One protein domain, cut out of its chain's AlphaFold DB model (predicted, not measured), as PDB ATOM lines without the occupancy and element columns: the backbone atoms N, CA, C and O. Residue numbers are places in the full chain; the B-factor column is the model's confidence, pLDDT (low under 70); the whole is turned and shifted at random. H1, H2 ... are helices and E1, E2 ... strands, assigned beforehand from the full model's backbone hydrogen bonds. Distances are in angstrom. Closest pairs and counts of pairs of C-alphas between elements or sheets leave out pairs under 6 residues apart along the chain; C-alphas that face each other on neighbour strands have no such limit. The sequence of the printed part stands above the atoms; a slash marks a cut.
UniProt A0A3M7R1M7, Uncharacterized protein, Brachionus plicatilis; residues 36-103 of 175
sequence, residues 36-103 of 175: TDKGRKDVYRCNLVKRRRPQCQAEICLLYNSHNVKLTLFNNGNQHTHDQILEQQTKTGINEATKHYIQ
ATOM      1  N   THR A  36     232.823 178.494 203.493       81.62
ATOM      2  CA  THR A  36     232.771 177.972 204.866       81.62
ATOM      3  C   THR A  36     232.530 179.141 205.823       81.62
ATOM      4  O   THR A  36     232.878 180.275 205.507       81.62
ATOM      5  N   ASP A  37     232.038 178.893 207.038       78.00
ATOM      6  CA  ASP A  37     231.860 179.947 208.062       78.00
ATOM      7  C   ASP A  37     233.152 180.743 208.357       78.00
ATOM      8  O   ASP A  37     233.125 181.903 208.771       78.00
ATOM      9  N   LYS A  38     234.312 180.130 208.094       80.19
ATOM     10  CA  LYS A  38     235.647 180.726 208.259       80.19
ATOM     11  C   LYS A  38     236.091 181.597 207.081       80.19
ATOM     12  O   LYS A  38     237.119 182.270 207.178       80.19
ATOM     13  N   GLY A  39     235.383 181.552 205.954       85.12
ATOM     14  CA  GLY A  39     235.819 182.233 204.747       85.12
ATOM     15  C   GLY A  39     235.416 181.585 203.429       85.12
ATOM     16  O   GLY A  39     234.859 180.490 203.386       85.12
ATOM     17  N   ARG A  40     235.775 182.268 202.340       86.38
ATOM     18  CA  ARG A  40     235.537 181.840 200.958       86.38
ATOM     19  C   ARG A  40     236.849 181.494 200.273       86.38
ATOM     20  O   ARG A  40     237.798 182.276 200.342       86.38
ATOM     21  N   LYS A  41     236.894 180.364 199.571       88.38
ATOM     22  CA  LYS A  41     238.023 179.996 198.710       88.38
ATOM     23  C   LYS A  41     237.642 180.124 197.231       88.38
ATOM     24  O   LYS A  41     236.745 179.439 196.756       88.38
ATOM     25  N   ASP A  42     238.368 180.943 196.483       86.12
ATOM     26  CA  ASP A  42     238.246 181.023 195.026       86.12
ATOM     27  C   ASP A  42     239.505 180.451 194.371       86.12
ATOM     28  O   ASP A  42     240.629 180.760 194.766       86.12
ATOM     29  N   VAL A  43     239.319 179.594 193.370       87.44
ATOM     30  CA  VAL A  43     240.412 178.923 192.657       87.44
ATOM     31  C   VAL A  43     240.418 179.379 191.205       87.44
ATOM     32  O   VAL A  43     239.424 179.218 190.497       87.44
ATOM     33  N   TYR A  44     241.554 179.907 190.760       85.25
ATOM     34  CA  TYR A  44     241.790 180.380 189.402       85.25
ATOM     35  C   TYR A  44     242.812 179.479 188.715       85.25
ATOM     36  O   TYR A  44     243.838 179.112 189.289       85.25
ATOM     37  N   ARG A  45     242.530 179.126 187.462       84.19
ATOM     38  CA  ARG A  45     243.407 178.310 186.620       84.19
ATOM     39  C   ARG A  45     243.614 179.001 185.285       84.19
ATOM     40  O   ARG A  45     242.734 179.708 184.802       84.19
ATOM     41  N   CYS A  46     244.769 178.765 184.680       83.19
ATOM     42  CA  CYS A  46     245.087 179.305 183.365       83.19
ATOM     43  C   CYS A  46     244.125 178.758 182.285       83.19
ATOM     44  O   CYS A  46     243.898 177.548 182.187       83.19
ATOM     45  N   ASN A  47     243.577 179.665 181.467       74.19
ATOM     46  CA  ASN A  47     242.567 179.380 180.439       74.19
ATOM     47  C   ASN A  47     243.147 179.018 179.061       74.19
ATOM     48  O   ASN A  47     242.379 178.756 178.137       74.19
ATOM     49  N   LEU A  48     244.476 178.977 178.901       69.00
ATOM     50  CA  LEU A  48     245.119 178.948 177.579       69.00
ATOM     51  C   LEU A  48     244.878 177.665 176.759       69.00
ATOM     52  O   LEU A  48     245.262 177.572 175.594       69.00
ATOM     53  N   VAL A  49     244.230 176.651 177.331       60.31
ATOM     54  CA  VAL A  49     244.000 175.375 176.654       60.31
ATOM     55  C   VAL A  49     242.596 175.295 176.072       60.31
ATOM     56  O   VAL A  49     241.608 174.984 176.735       60.31
ATOM     57  N   LYS A  50     242.528 175.557 174.761       54.94
ATOM     58  CA  LYS A  50     241.358 175.294 173.915       54.94
ATOM     59  C   LYS A  50     240.944 173.823 174.067       54.94
ATOM     60  O   LYS A  50     241.777 172.948 173.857       54.94
ATOM     61  N   ARG A  51     239.663 173.602 174.406       58.88
ATOM     62  CA  ARG A  51     238.767 172.406 174.446       58.88
ATOM     63  C   ARG A  51     239.288 170.953 174.322       58.88
ATOM     64  O   ARG A  51     238.549 170.061 174.717       58.88
ATOM     65  N   ARG A  52     240.472 170.664 173.778       61.41
ATOM     66  CA  ARG A  52     241.025 169.310 173.577       61.41
ATOM     67  C   ARG A  52     242.446 169.107 174.120       61.41
ATOM     68  O   ARG A  52     243.068 168.101 173.796       61.41
ATOM     69  N   ARG A  53     242.981 170.039 174.911       65.50
ATOM     70  CA  ARG A  53     244.342 169.943 175.463       65.50
ATOM     71  C   ARG A  53     244.348 169.806 176.992       65.50
ATOM     72  O   ARG A  53     243.400 170.266 177.631       65.50
ATOM     73  N   PRO A  54     245.387 169.170 177.571       73.12
ATOM     74  CA  PRO A  54     245.522 169.028 179.019       73.12
ATOM     75  C   PRO A  54     245.570 170.397 179.706       73.12
ATOM     76  O   PRO A  54     246.257 171.297 179.234       73.12
ATOM     77  N   GLN A  55     244.833 170.549 180.812       77.81
ATOM     78  CA  GLN A  55     244.768 171.805 181.561       77.81
ATOM     79  C   GLN A  55     246.156 172.199 182.094       77.81
ATOM     80  O   GLN A  55     246.886 171.351 182.603       77.81
ATOM     81  N   CYS A  56     246.510 173.484 181.997       82.69
ATOM     82  CA  CYS A  56     247.736 174.010 182.593       82.69
ATOM     83  C   CYS A  56     247.754 173.740 184.110       82.69
ATOM     84  O   CYS A  56     246.739 173.929 184.782       82.69
ATOM     85  N   GLN A  57     248.904 173.311 184.643       80.31
ATOM     86  CA  GLN A  57     249.064 172.955 186.065       80.31
ATOM     87  C   GLN A  57     249.195 174.167 187.002       80.31
ATOM     88  O   GLN A  57     249.119 174.016 188.223       80.31
ATOM     89  N   ALA A  58     249.398 175.360 186.439       83.06
ATOM     90  CA  ALA A  58     249.420 176.610 187.187       83.06
ATOM     91  C   ALA A  58     248.027 176.927 187.759       83.06
ATOM     92  O   ALA A  58     247.043 177.055 187.019       83.06
ATOM     93  N   GLU A  59     247.968 177.059 189.082       85.19
ATOM     94  CA  GLU A  59     246.763 177.352 189.853       85.19
ATOM     95  C   GLU A  59     247.070 178.406 190.914       85.19
ATOM     96  O   GLU A  59     248.091 178.339 191.607       85.19
ATOM     97  N   ILE A  60     246.146 179.352 191.047       88.31
ATOM     98  CA  ILE A  60     246.158 180.392 192.065       88.31
ATOM     99  C   ILE A  60     244.913 180.216 192.934       88.31
ATOM    100  O   ILE A  60     243.796 180.117 192.429       88.31
ATOM    101  N   CYS A  61     245.100 180.192 194.248       87.38
ATOM    102  CA  CYS A  61     244.026 180.131 195.231       87.38
ATOM    103  C   CYS A  61     243.943 181.456 195.996       87.38
ATOM    104  O   CYS A  61     244.919 181.891 196.605       87.38
ATOM    105  N   LEU A  62     242.760 182.060 196.021       88.44
ATOM    106  CA  LEU A  62     242.422 183.171 196.901       88.44
ATOM    107  C   LEU A  62     241.607 182.644 198.078       88.44
ATOM    108  O   LEU A  62     240.592 181.980 197.886       88.44
ATOM    109  N   LEU A  63     242.045 182.947 199.296       89.50
ATOM    110  CA  LEU A  63     241.309 182.648 200.518       89.50
ATOM    111  C   LEU A  63     240.905 183.954 201.195       89.50
ATOM    112  O   LEU A  63     241.751 184.693 201.698       89.50
ATOM    113  N   TYR A  64     239.609 184.225 201.227       87.81
ATOM    114  CA  TYR A  64     239.033 185.317 201.996       87.81
ATOM    115  C   TYR A  64     238.711 184.829 203.405       87.81
ATOM    116  O   TYR A  64     237.930 183.895 203.557       87.81
ATOM    117  N   ASN A  65     239.291 185.452 204.430       86.81
ATOM    118  CA  ASN A  65     239.044 185.101 205.827       86.81
ATOM    119  C   ASN A  65     237.963 186.014 206.428       86.81
ATOM    120  O   ASN A  65     238.142 187.234 206.467       86.81
ATOM    121  N   SER A  66     236.874 185.425 206.932       84.38
ATOM    122  CA  SER A  66     235.720 186.166 207.467       84.38
ATOM    123  C   SER A  66     236.030 186.927 208.759       84.38
ATOM    124  O   SER A  66     235.431 187.965 209.019       84.38
ATOM    125  N   HIS A  67     236.998 186.456 209.550       84.00
ATOM    126  CA  HIS A  67     237.310 187.039 210.858       84.00
ATOM    127  C   HIS A  67     238.217 188.264 210.781       84.00
ATOM    128  O   HIS A  67     238.129 189.153 211.620       84.00
ATOM    129  N   ASN A  68     239.109 188.300 209.790       82.88
ATOM    130  CA  ASN A  68     240.160 189.316 209.706       82.88
ATOM    131  C   ASN A  68     239.998 190.253 208.505       82.88
ATOM    132  O   ASN A  68     240.848 191.119 208.320       82.88
ATOM    133  N   VAL A  69     238.968 190.051 207.666       81.50
ATOM    134  CA  VAL A  69     238.763 190.767 206.387       81.50
ATOM    135  C   VAL A  69     240.059 190.793 205.556       81.50
ATOM    136  O   VAL A  69     240.397 191.762 204.883       81.50
ATOM    137  N   LYS A  70     240.843 189.712 205.641       86.62
ATOM    138  CA  LYS A  70     242.122 189.558 204.942       86.62
ATOM    139  C   LYS A  70     241.956 188.566 203.806       86.62
ATOM    140  O   LYS A  70     241.365 187.499 203.986       86.62
ATOM    141  N   LEU A  71     242.524 188.921 202.659       86.75
ATOM    142  CA  LEU A  71     242.660 188.052 201.500       86.75
ATOM    143  C   LEU A  71     244.069 187.452 201.506       86.75
ATOM    144  O   LEU A  71     245.054 188.184 201.581       86.75
ATOM    145  N   THR A  72     244.175 186.129 201.442       86.56
ATOM    146  CA  THR A  72     245.456 185.427 201.326       86.56
ATOM    147  C   THR A  72     245.565 184.786 199.951       86.56
ATOM    148  O   THR A  72     244.687 184.027 199.540       86.56
ATOM    149  N   LEU A  73     246.647 185.108 199.249       88.50
ATOM    150  CA  LEU A  73     246.996 184.539 197.955       88.50
ATOM    151  C   LEU A  73     247.915 183.334 198.165       88.50
ATOM    152  O   LEU A  73     248.973 183.460 198.780       88.50
ATOM    153  N   PHE A  74     247.529 182.186 197.621       85.31
ATOM    154  CA  PHE A  74     248.363 180.994 197.554       85.31
ATOM    155  C   PHE A  74     248.637 180.662 196.094       85.31
ATOM    156  O   PHE A  74     247.715 180.544 195.286       85.31
ATOM    157  N   ASN A  75     249.911 180.489 195.768       85.06
ATOM    158  CA  ASN A  75     250.345 179.986 194.476       85.06
ATOM    159  C   ASN A  75     250.938 178.591 194.689       85.06
ATOM    160  O   ASN A  75     251.727 178.394 195.612       85.06
ATOM    161  N   ASN A  76     250.577 177.635 193.836       79.44
ATOM    162  CA  ASN A  76     251.165 176.298 193.878       79.44
ATOM    163  C   ASN A  76     252.627 176.266 193.392       79.44
ATOM    164  O   ASN A  76     253.252 175.215 193.455       79.44
ATOM    165  N   GLY A  77     253.174 177.380 192.890       76.81
ATOM    166  CA  GLY A  77     254.568 177.474 192.435       76.81
ATOM    167  C   GLY A  77     254.854 176.710 191.138       76.81
ATOM    168  O   GLY A  77     255.980 176.724 190.648       76.81
ATOM    169  N   ASN A  78     253.840 176.064 190.559       78.12
ATOM    170  CA  ASN A  78     253.948 175.375 189.283       78.12
ATOM    171  C   ASN A  78     254.160 176.396 188.164       78.12
ATOM    172  O   ASN A  78     253.357 177.317 187.998       78.12
ATOM    173  N   GLN A  79     255.206 176.192 187.365       76.06
ATOM    174  CA  GLN A  79     255.394 176.944 186.130       76.06
ATOM    175  C   GLN A  79     254.282 176.613 185.129       76.06
ATOM    176  O   GLN A  79     253.693 175.524 185.135       76.06
ATOM    177  N   HIS A  80     253.974 177.576 184.267       77.62
ATOM    178  CA  HIS A  80     253.017 177.375 183.195       77.62
ATOM    179  C   HIS A  80     253.519 176.289 182.238       77.62
ATOM    180  O   HIS A  80     254.609 176.371 181.688       77.62
ATOM    181  N   THR A  81     252.715 175.247 182.036       72.38
ATOM    182  CA  THR A  81     253.096 174.106 181.189       72.38
ATOM    183  C   THR A  81     252.740 174.309 179.717       72.38
ATOM    184  O   THR A  81     253.076 173.475 178.882       72.38
ATOM    185  N   HIS A  82     252.032 175.387 179.372       69.62
ATOM    186  CA  HIS A  82     251.526 175.593 178.017       69.62
ATOM    187  C   HIS A  82     252.593 176.042 177.010       69.62
ATOM    188  O   HIS A  82     252.446 175.706 175.836       69.62
ATOM    189  N   ASP A  83     253.672 176.691 177.453       65.31
ATOM    190  CA  ASP A  83     254.777 177.094 176.570       65.31
ATOM    191  C   ASP A  83     255.483 175.858 175.993       65.31
ATOM    192  O   ASP A  83     255.619 175.699 174.780       65.31
ATOM    193  N   GLN A  84     255.763 174.877 176.853       61.75
ATOM    194  CA  GLN A  84     256.355 173.595 176.459       61.75
ATOM    195  C   GLN A  84     255.395 172.739 175.608       61.75
ATOM    196  O   GLN A  84     255.824 172.007 174.716       61.75
ATOM    197  N   ILE A  85     254.078 172.831 175.846       60.41
ATOM    198  CA  ILE A  85     253.062 172.125 175.043       60.41
ATOM    199  C   ILE A  85     252.961 172.708 173.621       60.41
ATOM    200  O   ILE A  85     252.632 171.971 172.689       60.41
ATOM    201  N   LEU A  86     253.204 174.007 173.426       57.56
ATOM    202  CA  LEU A  86     253.225 174.624 172.094       57.56
ATOM    203  C   LEU A  86     254.460 174.184 171.300       57.56
ATOM    204  O   LEU A  86     254.319 173.771 170.147       57.56
ATOM    205  N   GLU A  87     255.633 174.175 171.932       56.94
ATOM    206  CA  GLU A  87     256.895 173.778 171.292       56.94
ATOM    207  C   GLU A  87     256.909 172.301 170.869       56.94
ATOM    208  O   GLU A  87     257.292 171.970 169.744       56.94
ATOM    209  N   GLN A  88     256.404 171.403 171.721       55.50
ATOM    210  CA  GLN A  88     256.362 169.963 171.430       55.50
ATOM    211  C   GLN A  88     255.357 169.581 170.326       55.50
ATOM    212  O   GLN A  88     255.415 168.465 169.803       55.50
ATOM    213  N   GLN A  89     254.438 170.478 169.949       54.59
ATOM    214  CA  GLN A  89     253.344 170.190 169.007       54.59
ATOM    215  C   GLN A  89     253.505 170.792 167.608       54.59
ATOM    216  O   GLN A  89     252.618 170.635 166.768       54.59
ATOM    217  N   THR A  90     254.666 171.364 167.288       53.50
ATOM    218  CA  THR A  90     255.021 171.730 165.901       53.50
ATOM    219  C   THR A  90     255.097 170.524 164.947       53.50
ATOM    220  O   THR A  90     255.217 170.699 163.739       53.50
ATOM    221  N   LYS A  91     254.952 169.289 165.450       55.41
ATOM    222  CA  LYS A  91     254.971 168.056 164.647       55.41
ATOM    223  C   LYS A  91     253.621 167.633 164.057       55.41
ATOM    224  O   LYS A  91     253.604 166.753 163.205       55.41
ATOM    225  N   THR A  92     252.496 168.248 164.429       54.97
ATOM    226  CA  THR A  92     251.208 168.026 163.731       54.97
ATOM    227  C   THR A  92     251.034 169.005 162.572       54.97
ATOM    228  O   THR A  92     250.069 169.762 162.510       54.97
ATOM    229  N   GLY A  93     252.007 169.022 161.664       65.38
ATOM    230  CA  GLY A  93     251.836 169.589 160.331       65.38
ATOM    231  C   GLY A  93     251.273 168.537 159.376       65.38
ATOM    232  O   GLY A  93     251.322 167.339 159.658       65.38
ATOM    233  N   ILE A  94     250.747 168.981 158.233       72.00
ATOM    234  CA  ILE A  94     250.451 168.094 157.101       72.00
ATOM    235  C   ILE A  94     251.710 167.257 156.828       72.00
ATOM    236  O   ILE A  94     252.796 167.828 156.692       72.00
ATOM    237  N   ASN A  95     251.564 165.928 156.794       77.38
ATOM    238  CA  ASN A  95     252.663 165.001 156.518       77.38
ATOM    239  C   ASN A  95     253.380 165.436 155.227       77.38
ATOM    240  O   ASN A  95     252.722 165.815 154.259       77.38
ATOM    241  N   GLU A  96     254.711 165.397 155.201       76.88
ATOM    242  CA  GLU A  96     255.506 165.738 154.014       76.88
ATOM    243  C   GLU A  96     255.071 164.941 152.780       76.88
ATOM    244  O   GLU A  96     254.973 165.508 151.695       76.88
ATOM    245  N   ALA A  97     254.670 163.678 152.958       77.38
ATOM    246  CA  ALA A  97     254.091 162.875 151.882       77.38
ATOM    247  C   ALA A  97     252.798 163.494 151.315       77.38
ATOM    248  O   ALA A  97     252.575 163.507 150.107       77.38
ATOM    249  N   THR A  98     251.952 164.053 152.181       78.81
ATOM    250  CA  THR A  98     250.716 164.735 151.783       78.81
ATOM    251  C   THR A  98     251.005 166.095 151.149       78.81
ATOM    252  O   THR A  98     250.336 166.457 150.187       78.81
ATOM    253  N   LYS A  99     252.026 166.827 151.615       82.81
ATOM    254  CA  LYS A  99     252.481 168.063 150.955       82.81
ATOM    255  C   LYS A  99     252.974 167.783 149.535       82.81
ATOM    256  O   LYS A  99     252.552 168.461 148.606       82.81
ATOM    257  N   HIS A 100     253.795 166.746 149.369       79.88
ATOM    258  CA  HIS A 100     254.301 166.326 148.064       79.88
ATOM    259  C   HIS A 100     253.168 165.876 147.134       79.88
ATOM    260  O   HIS A 100     253.161 166.220 145.955       79.88
ATOM    261  N   TYR A 101     252.176 165.145 147.655       82.25
ATOM    262  CA  TYR A 101     250.987 164.765 146.892       82.25
ATOM    263  C   TYR A 101     250.198 165.994 146.409       82.25
ATOM    264  O   TYR A 101     249.893 166.095 145.224       82.25
ATOM    265  N   ILE A 102     249.929 166.960 147.294       84.56
ATOM    266  CA  ILE A 102     249.227 168.202 146.932       84.56
ATOM    267  C   ILE A 102     250.014 168.988 145.881       84.56
ATOM    268  O   ILE A 102     249.418 169.475 144.931       84.56
ATOM    269  N   GLN A 103     251.338 169.076 146.006       82.00
ATOM    270  CA  GLN A 103     252.173 169.768 145.024       82.00
ATOM    271  C   GLN A 103     252.151 169.065 143.656       82.00
ATOM    272  O   GLN A 103     251.935 169.701 142.634       82.00
TER     273      GLN A 103
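Overview. This is residues 36 to 103 of the 175 residues of an uncharacterized protein of Brachionus plicatilis (UniProt A0A3M7R1M7). A narrow antiparallel sheet of three strands forms one end of a long rod, and a tail, residues 86 to 103, sticks out from the body and ends in the short helix H2. Between sheet and tail come the long loop of the E1 and E2 hairpin and the short helix H1. The printed part has 68 residues, with three named strands and then two named helices along the chain; the sheet's order is E1, E2, E3, and the class is mixed, helices and strands. The whole is extended, with a radius of gyration of the C-alphas of 20.5 A and spans of 69 by 20 by 12 A.

Along the chain. E1, residues 39 to 45, begins at C-alpha 39 (235.819, 182.233, 204.747) and is 20.0 A long. E2, residues 59 to 65, measures 19.4 A, and E3, residues 70 to 75, 16.4 A. H1, residues 82 to 87, measures 8.8 A. H2, residues 96 to 103, measures 10.4 A and ends at C-alpha 103 (252.173, 169.768, 145.024).

Arrangement. The strands make a meander, each the antiparallel neighbour of the one before. The hairpin E1 and E2 stands at 166 degrees between directions; C-alphas 39 and 65 face each other at 4.4 A, and N 42 and O 62 are within hydrogen-bond range at 2.8 A. The hairpin E2 and E3 stands at 162 degrees; C-alphas 64 and 71 face each other at 4.6 A, and N 61 and O 74 are 2.8 A apart. H1 and H2 are not on the sheet, and they are apart from each other. In both helices every O i to N i+4 pair is within hydrogen-bond range.

Size, cuts and confidence. The C-alphas of His 67 and Gln 103, the two farthest apart, are 69.7 A apart. The printed part has no cut. The link from E1 to E2, 13 residues, is long. Confidence is under 70 at residues 48 to 53 and 82 to 93.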